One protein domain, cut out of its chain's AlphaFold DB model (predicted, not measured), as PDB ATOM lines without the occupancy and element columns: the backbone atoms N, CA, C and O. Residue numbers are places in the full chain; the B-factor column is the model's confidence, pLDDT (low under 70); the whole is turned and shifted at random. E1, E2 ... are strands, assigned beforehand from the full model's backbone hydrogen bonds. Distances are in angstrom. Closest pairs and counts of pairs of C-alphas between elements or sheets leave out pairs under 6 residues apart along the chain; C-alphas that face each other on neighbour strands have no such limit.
ATOM      1  N   HIS A  30     -27.145  39.827   5.437       72.62
ATOM      2  CA  HIS A  30     -27.212  39.457   6.846       72.62
ATOM      3  C   HIS A  30     -27.110  40.724   7.700       72.62
ATOM      4  O   HIS A  30     -26.093  41.412   7.674       72.62
ATOM      5  N   LEU A  31     -28.166  41.027   8.461       76.88
ATOM      6  CA  LEU A  31     -28.216  42.187   9.361       76.88
ATOM      7  C   LEU A  31     -27.407  41.949  10.645       76.88
ATOM      8  O   LEU A  31     -27.054  42.894  11.346       76.88
ATOM      9  N   GLY A  32     -27.142  40.684  10.982       81.69
ATOM     10  CA  GLY A  32     -26.297  40.297  12.106       81.69
ATOM     11  C   GLY A  32     -26.949  39.307  13.068       81.69
ATOM     12  O   GLY A  32     -28.017  38.742  12.818       81.69
ATOM     13  N   LEU A  33     -26.261  39.094  14.191       83.94
ATOM     14  CA  LEU A  33     -26.657  38.202  15.278       83.94
ATOM     15  C   LEU A  33     -26.567  38.954  16.614       83.94
ATOM     16  O   LEU A  33     -25.560  39.604  16.886       83.94
ATOM     17  N   CYS A  34     -27.578  38.828  17.472       81.75
ATOM     18  CA  CYS A  34     -27.517  39.307  18.853       81.75
ATOM     19  C   CYS A  34     -28.019  38.258  19.845       81.75
ATOM     20  O   CYS A  34     -28.693  37.294  19.476       81.75
ATOM     21  N   ARG A  35     -27.663  38.432  21.122       85.12
ATOM     22  CA  ARG A  35     -28.074  37.549  22.218       85.12
ATOM     23  C   ARG A  35     -28.797  38.361  23.291       85.12
ATOM     24  O   ARG A  35     -28.241  39.332  23.794       85.12
ATOM     25  N   ALA A  36     -30.020  37.963  23.631       82.25
ATOM     26  CA  ALA A  36     -30.848  38.570  24.671       82.25
ATOM     27  C   ALA A  36     -31.160  37.505  25.725       82.25
ATOM     28  O   ALA A  36     -31.962  36.604  25.487       82.25
ATOM     29  N   GLY A  37     -30.480  37.572  26.873       82.44
ATOM     30  CA  GLY A  37     -30.607  36.556  27.918       82.44
ATOM     31  C   GLY A  37     -30.285  35.157  27.380       82.44
ATOM     32  O   GLY A  37     -29.175  34.903  26.906       82.44
ATOM     33  N   ALA A  38     -31.272  34.263  27.424       83.50
ATOM     34  CA  ALA A  38     -31.168  32.890  26.937       83.50
ATOM     35  C   ALA A  38     -31.608  32.702  25.474       83.50
ATOM     36  O   ALA A  38     -31.819  31.569  25.060       83.50
ATOM     37  N   MET A  39     -31.740  33.773  24.689       87.56
ATOM     38  CA  MET A  39     -32.140  33.726  23.279       87.56
ATOM     39  C   MET A  39     -31.099  34.332  22.349       87.56
ATOM     40  O   MET A  39     -30.369  35.249  22.724       87.56
ATOM     41  N   THR A  40     -31.076  33.859  21.106       89.75
ATOM     42  CA  THR A  40     -30.322  34.463  20.000       89.75
ATOM     43  C   THR A  40     -31.276  34.949  18.915       89.75
ATOM     44  O   THR A  40     -32.168  34.199  18.536       89.75
ATOM     45  N   LEU A  41     -31.060  36.145  18.375       88.62
ATOM     46  CA  LEU A  41     -31.730  36.652  17.175       88.62
ATOM     47  C   LEU A  41     -30.715  36.712  16.038       88.62
ATOM     48  O   LEU A  41     -29.702  37.391  16.177       88.62
ATOM     49  N   SER A  42     -31.013  36.064  14.917       89.38
ATOM     50  CA  SER A  42     -30.367  36.306  13.624       89.38
ATOM     51  C   SER A  42     -31.379  36.962  12.701       89.38
ATOM     52  O   SER A  42     -32.517  36.502  12.651       89.38
ATOM     53  N   ALA A  43     -30.983  37.983  11.948       88.25
ATOM     54  CA  ALA A  43     -31.852  38.574  10.937       88.25
ATOM     55  C   ALA A  43     -31.115  38.792   9.617       88.25
ATOM     56  O   ALA A  43     -29.901  38.990   9.576       88.25
ATOM     57  N   GLY A  44     -31.877  38.757   8.537       86.56
ATOM     58  CA  GLY A  44     -31.449  39.074   7.194       86.56
ATOM     59  C   GLY A  44     -32.569  39.774   6.446       86.56
ATOM     60  O   GLY A  44     -33.729  39.762   6.861       86.56
ATOM     61  N   VAL A  45     -32.212  40.401   5.341       86.81
ATOM     62  CA  VAL A  45     -33.139  41.186   4.542       86.81
ATOM     63  C   VAL A  45     -32.936  40.901   3.067       86.81
ATOM     64  O   VAL A  45     -31.808  40.749   2.609       86.81
ATOM     65  N   THR A  46     -34.031  40.800   2.326       85.75
ATOM     66  CA  THR A  46     -34.027  40.629   0.869       85.75
ATOM     67  C   THR A  46     -35.030  41.590   0.256       85.75
ATOM     68  O   THR A  46     -36.154  41.688   0.748       85.75
ATOM     69  N   VAL A  47     -34.668  42.246  -0.841       83.44
ATOM     70  CA  VAL A  47     -35.612  43.039  -1.638       83.44
ATOM     71  C   VAL A  47     -36.415  42.080  -2.521       83.44
ATOM     72  O   VAL A  47     -35.826  41.324  -3.294       83.44
ATOM     73  N   ALA A  48     -37.743  42.061  -2.365       81.62
ATOM     74  CA  ALA A  48     -38.639  41.200  -3.146       81.62
ATOM     75  C   ALA A  48     -39.221  41.897  -4.380       81.62
ATOM     76  O   ALA A  48     -39.512  41.230  -5.364       81.62
ATOM     77  N   SER A  49     -39.388  43.213  -4.333       79.50
ATOM     78  CA  SER A  49     -39.788  44.066  -5.457       79.50
ATOM     79  C   SER A  49     -39.302  45.491  -5.192       79.50
ATOM     80  O   SER A  49     -38.786  45.774  -4.110       79.50
ATOM     81  N   ASN A  50     -39.492  46.400  -6.152       73.19
ATOM     82  CA  ASN A  50     -39.072  47.806  -6.035       73.19
ATOM     83  C   ASN A  50     -39.661  48.526  -4.810       73.19
ATOM     84  O   ASN A  50     -39.136  49.541  -4.372       73.19
ATOM     85  N   ASP A  51     -40.750  47.997  -4.267       84.44
ATOM     86  CA  ASP A  51     -41.551  48.591  -3.211       84.44
ATOM     87  C   ASP A  51     -41.764  47.645  -2.013       84.44
ATOM     88  O   ASP A  51     -42.391  48.035  -1.033       84.44
ATOM     89  N   THR A  52     -41.225  46.418  -2.046       87.50
ATOM     90  CA  THR A  52     -41.390  45.427  -0.969       87.50
ATOM     91  C   THR A  52     -40.053  44.868  -0.495       87.50
ATOM     92  O   THR A  52     -39.277  44.282  -1.255       87.50
ATOM     93  N   ILE A  53     -39.830  44.953   0.816       88.44
ATOM     94  CA  ILE A  53     -38.697  44.354   1.524       88.44
ATOM     95  C   ILE A  53     -39.187  43.141   2.323       88.44
ATOM     96  O   ILE A  53     -40.184  43.220   3.038       88.44
ATOM     97  N   LEU A  54     -38.466  42.020   2.256       90.19
ATOM     98  CA  LEU A  54     -38.680  40.870   3.136       90.19
ATOM     99  C   LEU A  54     -37.623  40.837   4.234       90.19
ATOM    100  O   LEU A  54     -36.424  40.827   3.961       90.19
ATOM    101  N   ILE A  55     -38.078  40.749   5.478       89.81
ATOM    102  CA  ILE A  55     -37.236  40.582   6.657       89.81
ATOM    103  C   ILE A  55     -37.317  39.129   7.103       89.81
ATOM    104  O   ILE A  55     -38.360  38.670   7.572       89.81
ATOM    105  N   HIS A  56     -36.203  38.416   6.974       91.50
ATOM    106  CA  HIS A  56     -36.016  37.059   7.478       91.50
ATOM    107  C   HIS A  56     -35.430  37.152   8.877       91.50
ATOM    108  O   HIS A  56     -34.400  37.791   9.073       91.50
ATOM    109  N   TYR A  57     -36.033  36.509   9.864       89.81
ATOM    110  CA  TYR A  57     -35.444  36.441  11.195       89.81
ATOM    111  C   TYR A  57     -35.608  35.060  11.805       89.81
ATOM    112  O   TYR A  57     -36.556  34.330  11.528       89.81
ATOM    113  N   SER A  58     -34.644  34.706  12.641       90.69
ATOM    114  CA  SER A  58     -34.552  33.423  13.310       90.69
ATOM    115  C   SER A  58     -34.257  33.648  14.785       90.69
ATOM    116  O   SER A  58     -33.235  34.248  15.132       90.69
ATOM    117  N   VAL A  59     -35.132  33.138  15.651       90.31
ATOM    118  CA  VAL A  59     -34.942  33.142  17.104       90.31
ATOM    119  C   VAL A  59     -34.538  31.746  17.562       90.31
ATOM    120  O   VAL A  59     -35.239  30.765  17.319       90.31
ATOM    121  N   GLY A  60     -33.384  31.656  18.216       88.75
ATOM    122  CA  GLY A  60     -32.814  30.412  18.723       88.75
ATOM    123  C   GLY A  60     -32.823  30.346  20.245       88.75
ATOM    124  O   GLY A  60     -32.602  31.353  20.923       88.75
ATOM    125  N   LEU A  61     -33.027  29.137  20.769       87.00
ATOM    126  CA  LEU A  61     -32.888  28.792  22.181       87.00
ATOM    127  C   LEU A  61     -31.662  27.876  22.352       87.00
ATOM    128  O   LEU A  61     -31.775  26.663  22.200       87.00
ATOM    129  N   PRO A  62     -30.468  28.426  22.643       76.50
ATOM    130  CA  PRO A  62     -29.228  27.658  22.757       76.50
ATOM    131  C   PRO A  62     -29.206  26.681  23.938       76.50
ATOM    132  O   PRO A  62     -28.286  25.872  24.031       76.50
ATOM    133  N   ASN A  63     -30.171  26.761  24.858       80.00
ATOM    134  CA  ASN A  63     -30.311  25.820  25.958       80.00
ATOM    135  C   ASN A  63     -31.710  25.167  25.879       80.00
ATOM    136  O   ASN A  63     -32.707  25.888  25.906       80.00
ATOM    137  N   PRO A  64     -31.794  23.822  25.794       73.88
ATOM    138  CA  PRO A  64     -33.054  23.099  25.593       73.88
ATOM    139  C   PRO A  64     -33.990  23.166  26.806       73.88
ATOM    140  O   PRO A  64     -35.149  22.786  26.710       73.88
ATOM    141  N   CYS A  65     -33.496  23.636  27.952       82.56
ATOM    142  CA  CYS A  65     -34.308  23.874  29.136       82.56
ATOM    143  C   CYS A  65     -35.290  25.040  28.985       82.56
ATOM    144  O   CYS A  65     -36.192  25.189  29.808       82.56
ATOM    145  N   TYR A  66     -35.052  25.916  28.012       85.94
ATOM    146  CA  TYR A  66     -35.912  27.056  27.759       85.94
ATOM    147  C   TYR A  66     -36.976  26.668  26.740       85.94
ATOM    148  O   TYR A  66     -36.686  25.994  25.753       85.94
ATOM    149  N   SER A  67     -38.192  27.154  26.960       86.06
ATOM    150  CA  SER A  67     -39.318  26.951  26.049       86.06
ATOM    151  C   SER A  67     -39.791  28.291  25.510       86.06
ATOM    152  O   SER A  67     -39.993  29.228  26.282       86.06
ATOM    153  N   LEU A  68     -39.974  28.383  24.192       87.38
ATOM    154  CA  LEU A  68     -40.583  29.540  23.538       87.38
ATOM    155  C   LEU A  68     -42.104  29.368  23.562       87.38
ATOM    156  O   LEU A  68     -42.634  28.458  22.933       87.38
ATOM    157  N   ASN A  69     -42.801  30.250  24.271       86.19
ATOM    158  CA  ASN A  69     -44.258  30.194  24.404       86.19
ATOM    159  C   ASN A  69     -44.961  30.990  23.310       86.19
ATOM    160  O   ASN A  69     -46.013  30.601  22.811       86.19
ATOM    161  N   LYS A  70     -44.400  32.153  22.980       87.88
ATOM    162  CA  LYS A  70     -44.983  33.080  22.019       87.88
ATOM    163  C   LYS A  70     -43.873  33.794  21.279       87.88
ATOM    164  O   LYS A  70     -42.913  34.247  21.897       87.88
ATOM    165  N   LEU A  71     -44.059  33.928  19.974       91.12
ATOM    166  CA  LEU A  71     -43.249  34.771  19.117       91.12
ATOM    167  C   LEU A  71     -44.192  35.643  18.296       91.12
ATOM    168  O   LEU A  71     -45.133  35.146  17.681       91.12
ATOM    169  N   SER A  72     -43.958  36.943  18.316       91.88
ATOM    170  CA  SER A  72     -44.717  37.913  17.535       91.88
ATOM    171  C   SER A  72     -43.783  39.002  17.054       91.88
ATOM    172  O   SER A  72     -42.824  39.334  17.742       91.88
ATOM    173  N   ALA A  73     -44.065  39.560  15.885       93.06
ATOM    174  CA  ALA A  73     -43.236  40.603  15.317       93.06
ATOM    175  C   ALA A  73     -44.086  41.663  14.623       93.06
ATOM    176  O   ALA A  73     -45.115  41.344  14.028       93.06
ATOM    177  N   TRP A  74     -43.659  42.920  14.721       93.44
ATOM    178  CA  TRP A  74     -44.327  44.064  14.106       93.44
ATOM    179  C   TRP A  74     -43.299  44.982  13.454       93.44
ATOM    180  O   TRP A  74     -42.412  45.510  14.138       93.44
ATOM    181  N   PRO A  75     -43.420  45.203  12.138       94.19
ATOM    182  CA  PRO A  75     -42.688  46.257  11.467       94.19
ATOM    183  C   PRO A  75     -43.322  47.618  11.780       94.19
ATOM    184  O   PRO A  75     -44.541  47.746  11.901       94.19
ATOM    185  N   ARG A  76     -42.491  48.651  11.894       93.88
ATOM    186  CA  ARG A  76     -42.909  50.054  11.962       93.88
ATOM    187  C   ARG A  76     -41.820  50.962  11.404       93.88
ATOM    188  O   ARG A  76     -40.637  50.651  11.521       93.88
ATOM    189  N   TRP A  77     -42.219  52.108  10.878       92.12
ATOM    190  CA  TRP A  77     -41.302  53.151  10.435       92.12
ATOM    191  C   TRP A  77     -41.056  54.161  11.556       92.12
ATOM    192  O   TRP A  77     -41.996  54.596  12.223       92.12
ATOM    193  N   VAL A  78     -39.790  54.505  11.790       93.69
ATOM    194  CA  VAL A  78     -39.366  55.523  12.760       93.69
ATOM    195  C   VAL A  78     -38.263  56.358  12.118       93.69
ATOM    196  O   VAL A  78     -37.150  55.862  11.985       93.69
ATOM    197  N   ASN A  79     -38.553  57.608  11.744       92.12
ATOM    198  CA  ASN A  79     -37.593  58.527  11.108       92.12
ATOM    199  C   ASN A  79     -36.814  57.848   9.960       92.12
ATOM    200  O   ASN A  79     -35.607  57.638  10.072       92.12
ATOM    201  N   ASP A  80     -37.531  57.391   8.930       90.12
ATOM    202  CA  ASP A  80     -36.982  56.702   7.744       90.12
ATOM    203  C   ASP A  80     -36.250  55.378   8.020       90.12
ATOM    204  O   ASP A  80     -35.697  54.752   7.120       90.12
ATOM    205  N   THR A  81     -36.277  54.907   9.268       90.00
ATOM    206  CA  THR A  81     -35.723  53.618   9.670       90.00
ATOM    207  C   THR A  81     -36.837  52.597   9.808       90.00
ATOM    208  O   THR A  81     -37.788  52.793  10.575       90.00
ATOM    209  N   LEU A  82     -36.695  51.468   9.117       92.12
ATOM    210  CA  LEU A  82     -37.563  50.319   9.323       92.12
ATOM    211  C   LEU A  82     -37.150  49.605  10.611       92.12
ATOM    212  O   LEU A  82     -36.077  49.010  10.697       92.12
ATOM    213  N   VAL A  83     -38.019  49.637  11.616       93.25
ATOM    214  CA  VAL A  83     -37.828  48.933  12.883       93.25
ATOM    215  C   VAL A  83     -38.767  47.735  12.943       93.25
ATOM    216  O   VAL A  83     -39.985  47.895  12.959       93.25
ATOM    217  N   VAL A  84     -38.211  46.530  13.038       93.50
ATOM    218  CA  VAL A  84     -38.966  45.296  13.283       93.50
ATOM    219  C   VAL A  84     -38.750  44.880  14.726       93.50
ATOM    220  O   VAL A  84     -37.675  44.414  15.095       93.50
ATOM    221  N   ALA A  85     -39.766  45.053  15.561       93.75
ATOM    222  CA  ALA A  85     -39.712  44.566  16.932       93.75
ATOM    223  C   ALA A  85     -40.268  43.142  16.983       93.75
ATOM    224  O   ALA A  85     -41.381  42.887  16.533       93.75
ATOM    225  N   VAL A  86     -39.460  42.230  17.512       93.12
ATOM    226  CA  VAL A  86     -39.743  40.813  17.709       93.12
ATOM    227  C   VAL A  86     -39.891  40.588  19.207       93.12
ATOM    228  O   VAL A  86     -38.912  40.629  19.947       93.12
ATOM    229  N   GLU A  87     -41.111  40.355  19.672       93.38
ATOM    230  CA  GLU A  87     -41.357  39.924  21.043       93.38
ATOM    231  C   GLU A  87     -41.373  38.407  21.135       93.38
ATOM    232  O   GLU A  87     -42.131  37.719  20.445       93.38
ATOM    233  N   ALA A  88     -40.544  37.906  22.039       91.31
ATOM    234  CA  ALA A  88     -40.462  36.509  22.390       91.31
ATOM    235  C   ALA A  88     -40.783  36.366  23.876       91.31
ATOM    236  O   ALA A  88     -40.130  36.966  24.728       91.31
ATOM    237  N   ASN A  89     -41.789  35.558  24.193       91.38
ATOM    238  CA  ASN A  89     -42.046  35.152  25.563       91.38
ATOM    239  C   ASN A  89     -41.507  33.737  25.765       91.38
ATOM    240  O   ASN A  89     -41.856  32.832  25.000       91.38
ATOM    241  N   TYR A  90     -40.681  33.547  26.787       89.88
ATOM    242  CA  TYR A  90     -40.105  32.255  27.117       89.88
ATOM    243  C   TYR A  90     -40.203  31.924  28.587       89.88
ATOM    244  O   TYR A  90     -40.485  32.774  29.419       89.88
ATOM    245  N   MET A  91     -39.946  30.666  28.905       88.56
ATOM    246  CA  MET A  91     -39.835  30.201  30.280       88.56
ATOM    247  C   MET A  91     -38.425  29.705  30.543       88.56
ATOM    248  O   MET A  91     -37.904  28.887  29.783       88.56
ATOM    249  N   SER A  92     -37.808  30.206  31.613       86.62
ATOM    250  CA  SER A  92     -36.600  29.607  32.176       86.62
ATOM    251  C   SER A  92     -36.911  28.279  32.877       86.62
ATOM    252  O   SER A  92     -38.019  28.079  33.373       86.62
ATOM    253  N   PRO A  93     -35.971  27.327  32.941       83.94
ATOM    254  CA  PRO A  93     -36.188  26.128  33.739       83.94
ATOM    255  C   PRO A  93     -36.324  26.454  35.232       83.94
ATOM    256  O   PRO A  93     -35.693  27.400  35.715       83.94
ATOM    257  N   PRO A  94     -37.051  25.623  35.998       81.31
ATOM    258  CA  PRO A  94     -36.948  25.631  37.449       81.31
ATOM    259  C   PRO A  94     -35.495  25.416  37.908       81.31
ATOM    260  O   PRO A  94     -34.725  24.722  37.227       81.31
ATOM    261  N   PRO A  95     -35.112  25.932  39.090       77.75
ATOM    262  CA  PRO A  95     -33.841  25.582  39.711       77.75
ATOM    263  C   PRO A  95     -33.691  24.055  39.803       77.75
ATOM    264  O   PRO A  95     -34.635  23.362  40.179       77.75
ATOM    265  N   HIS A  96     -32.506  23.536  39.473       79.75
ATOM    266  CA  HIS A  96     -32.174  22.100  39.496       79.75
ATOM    267  C   HIS A  96     -32.869  21.213  38.448       79.75
ATOM    268  O   HIS A  96     -32.800  19.988  38.551       79.75
ATOM    269  N   ALA A  97     -33.489  21.785  37.413       76.25
ATOM    270  CA  ALA A  97     -33.979  20.987  36.295       76.25
ATOM    271  C   ALA A  97     -32.816  20.309  35.545       76.25
ATOM    272  O   ALA A  97     -31.871  20.967  35.105       76.25
ATOM    273  N   VAL A  98     -32.900  18.987  35.375       77.56
ATOM    274  CA  VAL A  98     -32.019  18.228  34.479       77.56
ATOM    275  C   VAL A  98     -32.693  18.171  33.114       77.56
ATOM    276  O   VAL A  98     -33.750  17.562  32.967       77.56
ATOM    277  N   CYS A  99     -32.090  18.808  32.114       76.00
ATOM    278  CA  CYS A  99     -32.625  18.834  30.755       76.00
ATOM    279  C   CYS A  99     -31.853  17.848  29.882       76.00
ATOM    280  O   CYS A  99     -30.636  17.963  29.734       76.00
ATOM    281  N   ILE A 100     -32.561  16.876  29.310       69.44
ATOM    282  CA  ILE A 100     -32.002  15.861  28.411       69.44
ATOM    283  C   ILE A 100     -32.431  16.191  26.973       69.44
ATOM    284  O   ILE A 100     -33.484  16.776  26.737       69.44
ATOM    285  N   GLN A 101     -31.542  15.914  26.024       62.97
ATOM    286  CA  GLN A 101     -31.243  16.792  24.896       62.97
ATOM    287  C   GLN A 101     -32.020  16.471  23.607       62.97
ATOM    288  O   GLN A 101     -31.798  15.435  22.989       62.97
ATOM    289  N   VAL A 102     -32.807  17.442  23.130       62.44
ATOM    290  CA  VAL A 102     -32.910  17.813  21.707       62.44
ATOM    291  C   VAL A 102     -32.945  19.340  21.680       62.44
ATOM    292  O   VAL A 102     -33.864  19.941  22.229       62.44
ATOM    293  N   LEU A 103     -31.917  19.981  21.114       69.19
ATOM    294  CA  LEU A 103     -31.968  21.428  20.890       69.19
ATOM    295  C   LEU A 103     -33.084  21.699  19.877       69.19
ATOM    296  O   LEU A 103     -33.015  21.144  18.775       69.19
ATOM    297  N   PRO A 104     -34.106  22.504  20.216       70.31
ATOM    298  CA  PRO A 104     -35.123  22.837  19.238       70.31
ATOM    299  C   PRO A 104     -34.463  23.606  18.085       70.31
ATOM    300  O   PRO A 104     -33.571  24.431  18.327       70.31
ATOM    301  N   PRO A 105     -34.870  23.352  16.829       78.31
ATOM    302  CA  PRO A 105     -34.408  24.167  15.722       78.31
ATOM    303  C   PRO A 105     -34.820  25.628  15.960       78.31
ATOM    304  O   PRO A 105     -35.863  25.886  16.574       78.31
ATOM    305  N   PRO A 106     -34.029  26.601  15.482       82.94
ATOM    306  CA  PRO A 106     -34.419  27.999  15.552       82.94
ATOM    307  C   PRO A 106     -35.782  28.227  14.890       82.94
ATOM    308  O   PRO A 106     -36.061  27.704  13.809       82.94
ATOM    309  N   THR A 107     -36.634  29.027  15.524       86.94
ATOM    310  CA  THR A 107     -37.907  29.437  14.925       86.94
ATOM    311  C   THR A 107     -37.627  30.523  13.899       86.94
ATOM    312  O   THR A 107     -37.173  31.608  14.261       86.94
ATOM    313  N   THR A 108     -37.876  30.213  12.627       87.94
ATOM    314  CA  THR A 108     -37.628  31.113  11.495       87.94
ATOM    315  C   THR A 108     -38.942  31.677  10.973       87.94
ATOM    316  O   THR A 108     -39.909  30.934  10.810       87.94
ATOM    317  N   SER A 109     -38.956  32.974  10.683       90.12
ATOM    318  CA  SER A 109     -40.121  33.706  10.194       90.12
ATOM    319  C   SER A 109     -39.709  34.753   9.164       90.12
ATOM    320  O   SER A 109     -38.584  35.256   9.178       90.12
ATOM    321  N   ILE A 110     -40.649  35.098   8.283       89.62
ATOM    322  CA  ILE A 110     -40.473  36.099   7.229       89.62
ATOM    323  C   ILE A 110     -41.607  37.115   7.343       89.62
ATOM    324  O   ILE A 110     -42.761  36.733   7.535       89.62
ATOM    325  N   ILE A 111     -41.284  38.401   7.228       91.44
ATOM    326  CA  ILE A 111     -42.269  39.487   7.169       91.44
ATOM    327  C   ILE A 111     -42.029  40.278   5.895       91.44
ATOM    328  O   ILE A 111     -40.902  40.692   5.638       91.44
ATOM    329  N   ALA A 112     -43.092  40.510   5.131       89.75
ATOM    330  CA  ALA A 112     -43.081  41.454   4.025       89.75
ATOM    331  C   ALA A 112     -43.453  42.851   4.533       89.75
ATOM    332  O   ALA A 112     -44.411  43.008   5.292       89.75
ATOM    333  N   VAL A 113     -42.688  43.855   4.117       91.44
ATOM    334  CA  VAL A 113     -42.890  45.256   4.471       91.44
ATOM    335  C   VAL A 113     -42.890  46.087   3.199       91.44
ATOM    336  O   VAL A 113     -41.928  46.059   2.436       91.44
ATOM    337  N   GLN A 114     -43.966  46.844   3.009       89.62
ATOM    338  CA  GLN A 114     -44.077  47.820   1.937       89.62
ATOM    339  C   GLN A 114     -43.241  49.065   2.268       89.62
ATOM    340  O   GLN A 114     -43.316  49.598   3.384       89.62
ATOM    341  N   LEU A 115     -42.459  49.528   1.298       87.75
ATOM    342  CA  LEU A 115     -41.752  50.798   1.341       87.75
ATOM    343  C   LEU A 115     -42.749  51.961   1.195       87.75
ATOM    344  O   LEU A 115     -43.596  51.921   0.303       87.75
ATOM    345  N   PRO A 116     -42.664  52.997   2.047       87.62
ATOM    346  CA  PRO A 116     -43.360  54.258   1.832       87.62
ATOM    347  C   PRO A 116     -42.930  54.896   0.509       87.62
ATOM    348  O   PRO A 116     -41.755  54.811   0.146       87.62
ATOM    349  N   ASP A 117     -43.846  55.604  -0.155       85.19
ATOM    350  CA  ASP A 117     -43.585  56.265  -1.443       85.19
ATOM    351  C   ASP A 117     -42.360  57.197  -1.394       85.19
ATOM    352  O   ASP A 117     -41.561  57.253  -2.326       85.19
ATOM    353  N   GLU A 118     -42.167  57.873  -0.261       85.00
ATOM    354  CA  GLU A 118     -41.047  58.784   0.010       85.00
ATOM    355  C   GLU A 118     -39.676  58.083  -0.032       85.00
ATOM    356  O   GLU A 118     -38.660  58.719  -0.310       85.00
ATOM    357  N   LEU A 119     -39.646  56.767   0.205       83.38
ATOM    358  CA  LEU A 119     -38.435  55.947   0.251       83.38
ATOM    359  C   LEU A 119     -38.242  55.079  -0.999       83.38
ATOM    360  O   LEU A 119     -37.209  54.423  -1.110       83.38
ATOM    361  N   LEU A 120     -39.161  55.105  -1.973       81.56
ATOM    362  CA  LEU A 120     -39.007  54.365  -3.239       81.56
ATOM    363  C   LEU A 120     -37.809  54.845  -4.069       81.56
ATOM    364  O   LEU A 120     -37.274  54.103  -4.888       81.56
ATOM    365  N   HIS A 121     -37.389  56.091  -3.860       80.06
ATOM    366  CA  HIS A 121     -36.218  56.682  -4.507       80.06
ATOM    367  C   HIS A 121     -34.980  56.699  -3.602       80.06
ATOM    368  O   HIS A 121     -33.935  57.214  -4.005       80.06
ATOM    369  N   ALA A 122     -35.082  56.174  -2.378       80.06
ATOM    370  CA  ALA A 122     -33.945  56.090  -1.478       80.06
ATOM    371  C   ALA A 122     -32.960  55.038  -1.995       80.06
ATOM    372  O   ALA A 122     -33.340  53.922  -2.330       80.06
ATOM    373  N   GLN A 123     -31.673  55.381  -2.025       81.38
ATOM    374  CA  GLN A 123     -30.621  54.429  -2.389       81.38
ATOM    375  C   GLN A 123     -30.376  53.402  -1.271       81.38
ATOM    376  O   GLN A 123     -29.998  52.256  -1.525       81.38
ATOM    377  N   GLU A 124     -30.589  53.825  -0.025       84.19
ATOM    378  CA  GLU A 124     -30.317  53.054   1.178       84.19
ATOM    379  C   GLU A 124     -31.436  53.255   2.204       84.19
ATOM    380  O   GLU A 124     -31.824  54.385   2.499       84.19
ATOM    381  N   VAL A 125     -31.931  52.154   2.769       85.62
ATOM    382  CA  VAL A 125     -32.953  52.153   3.819       85.62
ATOM    383  C   VAL A 125     -32.373  51.512   5.079       85.62
ATOM    384  O   VAL A 125     -32.066  50.317   5.066       85.62
ATOM    385  N   PRO A 126     -32.205  52.255   6.186       89.25
ATOM    386  CA  PRO A 126     -31.721  51.678   7.431       89.25
ATOM    387  C   PRO A 126     -32.767  50.737   8.043       89.25
ATOM    388  O   PRO A 126     -33.955  51.056   8.126       89.25
ATOM    389  N   VAL A 127     -32.310  49.573   8.509       88.50
ATOM    390  CA  VAL A 127     -33.153  48.534   9.109       88.50
ATOM    391  C   VAL A 127     -32.617  48.144  10.481       88.50
ATOM    392  O   VAL A 127     -31.430  47.866  10.662       88.50
ATOM    393  N   VAL A 128     -33.515  48.072  11.460       90.31
ATOM    394  CA  VAL A 128     -33.227  47.604  12.816       90.31
ATOM    395  C   VAL A 128     -34.197  46.489  13.170       90.31
ATOM    396  O   VAL A 128     -35.408  46.683  13.124       90.31
ATOM    397  N   VAL A 129     -33.679  45.334  13.582       89.38
ATOM    398  CA  VAL A 129     -34.497  44.255  14.148       89.38
ATOM    399  C   VAL A 129     -34.179  44.139  15.632       89.38
ATOM    400  O   VAL A 129     -33.032  43.907  16.015       89.38
ATOM    401  N   GLU A 130     -35.185  44.338  16.476       92.06
ATOM    402  CA  GLU A 130     -35.061  44.357  17.932       92.06
ATOM    403  C   GLU A 130     -35.747  43.130  18.530       92.06
ATOM    404  O   GLU A 130     -36.956  42.971  18.397       92.06
ATOM    405  N   LEU A 131     -34.993  42.275  19.218       90.62
ATOM    406  CA  LEU A 131     -35.538  41.190  20.026       90.62
ATOM    407  C   LEU A 131     -35.835  41.697  21.438       90.62
ATOM    408  O   LEU A 131     -34.932  42.153  22.140       90.62
ATOM    409  N   ARG A 132     -37.082  41.528  21.870       92.88
ATOM    410  CA  ARG A 132     -37.574  41.720  23.237       92.88
ATOM    411  C   ARG A 132     -37.946  40.361  23.814       92.88
ATOM    412  O   ARG A 132     -39.013  39.829  23.520       92.88
ATOM    413  N   ALA A 133     -37.050  39.782  24.601       90.81
ATOM    414  CA  ALA A 133     -37.218  38.467  25.197       90.81
ATOM    415  C   ALA A 133     -37.646  38.605  26.667       90.81
ATOM    416  O   ALA A 133     -36.845  39.018  27.505       90.81
ATOM    417  N   LEU A 134     -38.901  38.275  26.972       91.88
ATOM    418  CA  LEU A 134     -39.447  38.278  28.331       91.88
ATOM    419  C   LEU A 134     -39.405  36.865  28.918       91.88
ATOM    420  O   LEU A 134     -39.982  35.941  28.344       91.88
ATOM    421  N   ASP A 135     -38.768  36.711  30.075       90.62
ATOM    422  CA  ASP A 135     -38.861  35.488  30.869       90.62
ATOM    423  C   ASP A 135     -40.155  35.502  31.695       90.62
ATOM    424  O   ASP A 135     -40.283  36.265  32.650       90.62
ATOM    425  N   SER A 136     -41.113  34.640  31.355       89.00
ATOM    426  CA  SER A 136     -42.385  34.471  32.068       89.00
ATOM    427  C   SER A 136     -42.215  34.111  33.544       89.00
ATOM    428  O   SER A 136     -43.094  34.429  34.340       89.00
ATOM    429  N   ASN A 137     -41.121  33.443  33.923       87.94
ATOM    430  CA  ASN A 137     -40.929  32.994  35.300       87.94
ATOM    431  C   ASN A 137     -40.310  34.075  36.180       87.94
ATOM    432  O   ASN A 137     -40.665  34.192  37.350       87.94
ATOM    433  N   THR A 138     -39.371  34.850  35.637       88.06
ATOM    434  CA  THR A 138     -38.647  35.875  36.405       88.06
ATOM    435  C   THR A 138     -39.181  37.288  36.165       88.06
ATOM    436  O   THR A 138     -38.874  38.193  36.935       88.06
ATOM    437  N   GLY A 139     -39.973  37.497  35.109       90.38
ATOM    438  CA  GLY A 139     -40.434  38.813  34.666       90.38
ATOM    439  C   GLY A 139     -39.330  39.682  34.055       90.38
ATOM    440  O   GLY A 139     -39.568  40.856  33.769       90.38
ATOM    441  N   ILE A 140     -38.118  39.147  33.866       90.44
ATOM    442  CA  ILE A 140     -36.980  39.903  33.340       90.44
ATOM    443  C   ILE A 140     -37.137  40.076  31.829       90.44
ATOM    444  O   ILE A 140     -37.297  39.105  31.087       90.44
ATOM    445  N   LEU A 141     -37.053  41.328  31.374       91.81
ATOM    446  CA  LEU A 141     -37.016  41.682  29.961       91.81
ATOM    447  C   LEU A 141     -35.565  41.846  29.499       91.81
ATOM    448  O   LEU A 141     -34.839  42.720  29.972       91.81
ATOM    449  N   HIS A 142     -35.169  41.045  28.519       89.62
ATOM    450  CA  HIS A 142     -33.916  41.198  27.796       89.62
ATOM    451  C   HIS A 142     -34.179  41.835  26.437       89.62
ATOM    452  O   HIS A 142     -35.081  41.420  25.713       89.62
ATOM    453  N   VAL A 143     -33.366  42.821  26.070       90.88
ATOM    454  CA  VAL A 143     -33.468  43.483  24.768       90.88
ATOM    455  C   VAL A 143     -32.132  43.372  24.051       90.88
ATOM    456  O   VAL A 143     -31.087  43.644  24.639       90.88
ATOM    457  N   CYS A 144     -32.156  42.977  22.783       89.56
ATOM    458  CA  CYS A 144     -31.009  43.111  21.893       89.56
ATOM    459  C   CYS A 144     -31.467  43.572  20.514       89.56
ATOM    460  O   CYS A 144     -32.622  43.386  20.144       89.56
ATOM    461  N   SER A 145     -30.574  44.198  19.753       89.31
ATOM    462  CA  SER A 145     -30.879  44.623  18.389       89.31
ATOM    463  C   SER A 145     -29.759  44.248  17.436       89.31
ATOM    464  O   SER A 145     -28.588  44.200  17.820       89.31
ATOM    465  N   VAL A 146     -30.143  43.990  16.194       87.62
ATOM    466  CA  VAL A 146     -29.248  43.908  15.041       87.62
ATOM    467  C   VAL A 146     -29.615  45.036  14.084       87.62
ATOM    468  O   VAL A 146     -30.782  45.426  13.992       87.62
ATOM    469  N   LYS A 147     -28.612  45.612  13.429       88.31
ATOM    470  CA  LYS A 147     -28.768  46.800  12.589       88.31
ATOM    471  C   LYS A 147     -28.079  46.562  11.262       88.31
ATOM    472  O   LYS A 147     -26.983  46.015  11.236       88.31
ATOM    473  N   GLY A 148     -28.687  47.046  10.195       84.19
ATOM    474  CA  GLY A 148     -28.083  47.064   8.877       84.19
ATOM    475  C   GLY A 148     -28.754  48.094   7.989       84.19
ATOM    476  O   GLY A 148     -29.512  48.947   8.451       84.19
ATOM    477  N   VAL A 149     -28.438  48.018   6.708       84.56
ATOM    478  CA  VAL A 149     -28.944  48.914   5.676       84.56
ATOM    479  C   VAL A 149     -29.336  48.044   4.498       84.56
ATOM    480  O   VAL A 149     -28.625  47.095   4.201       84.56
ATOM    481  N   VAL A 150     -30.460  48.348   3.860       82.56
ATOM    482  CA  VAL A 150     -30.892  47.721   2.611       82.56
ATOM    483  C   VAL A 150     -30.531  48.646   1.472       82.56
ATOM    484  O   VAL A 150     -30.942  49.806   1.475       82.56
ATOM    485  N   LYS A 151     -29.806  48.130   0.484       80.94
ATOM    486  CA  LYS A 151     -29.548  48.852  -0.761       80.94
ATOM    487  C   LYS A 151     -30.667  48.585  -1.755       80.94
ATOM    488  O   LYS A 151     -30.901  47.436  -2.126       80.94
ATOM    489  N   ILE A 152     -31.336  49.646  -2.191       74.25
ATOM    490  CA  ILE A 152     -32.333  49.582  -3.259       74.25
ATOM    491  C   ILE A 152     -31.590  49.928  -4.547       74.25
ATOM    492  O   ILE A 152     -31.145  51.057  -4.743       74.25
TER     493      ILE A 152
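This is residues 30 to 152 of the 154 residues of an uncharacterized protein of Hyperthermus butylicus (strain DSM 5456 / JCM 9403 / PLM1-5) (UniProt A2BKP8). Two twisted sheets of four strands each lie face to face as a sandwich, E1 E2 E3 E6 on E4 E5 E7 E8, their strands running roughly along the long axis. Edge strands E1 and E8 come together along one side, while a long loop, residues 92 to 106, swings from one sheet to the other at one end and adds to the length. The printed part has 123 residues with no named helix and eight named strands, E1 to E8 in order, 81 residues in all, and its class is all strand. The first sheet, E1 E2 E3 E6, is antiparallel, and the second, E4 E5 E7 E8, is mixed. The whole is only just compact, close to loose, with a radius of gyration of the C-alphas of 16.1 A and spans of 56 by 26 by 18 A.

Begin at residues 30 to 36, E1, an edge strand; it forms a hairpin with E2, residues 39 to 49, where N 34 and O 41 are 2.9 A apart. E2 forms the next hairpin with E3, residues 52 to 60, with N 44 and O 56 at 2.8 A. E1, E2 and E3 are a meander, each strand the antiparallel neighbour of the one before. Then look at the other sheet: E4, residues 67 to 78, bends by 52 degrees at residue 70 and forms a hairpin with E5, residues 81 to 91, with N 76 and O 83 at 2.8 A. Past the long link, E6, residues 107 to 114, is the antiparallel neighbour of E3, with N 55 and O 111 at 2.8 A. E7, residues 124 to 135, is parallel to E5 at 17 degrees, with N 84 and O 128 at 2.8 A. It forms a hairpin with E8, residues 141 to 151, with N 129 and O 146 at 2.9 A. Between the sheets, the closest C-alphas of E1 and E8 are those of Leu 31 and Gly 148, 4.9 A apart. The closest of E4 and E6 are those of Pro 75 and Val 113, 7.1 A apart. E3 and E8 are apart.

Find C-alpha 30 at (-27.212, 39.457, 6.846); from there E1 runs 18.2 A. E2 runs 31.5 A, E3 26.2 A, E4 and E5 31.5 A each, and E6 23.3 A. E7 runs 35.5 A from C-alpha 124 at (-30.317, 53.054, 1.178). E8 runs 32.4 A and ends at C-alpha 151, at (-29.548, 48.852, -0.761).

The C-alphas of His 96 and His 121, 56.1 A apart, are the two farthest apart. The printed part has no cut, and its one long link is E5 to E6, with 15 residues. The mean pLDDT of the printed part is 85.9; look for values under 70 at residues 100 to 103.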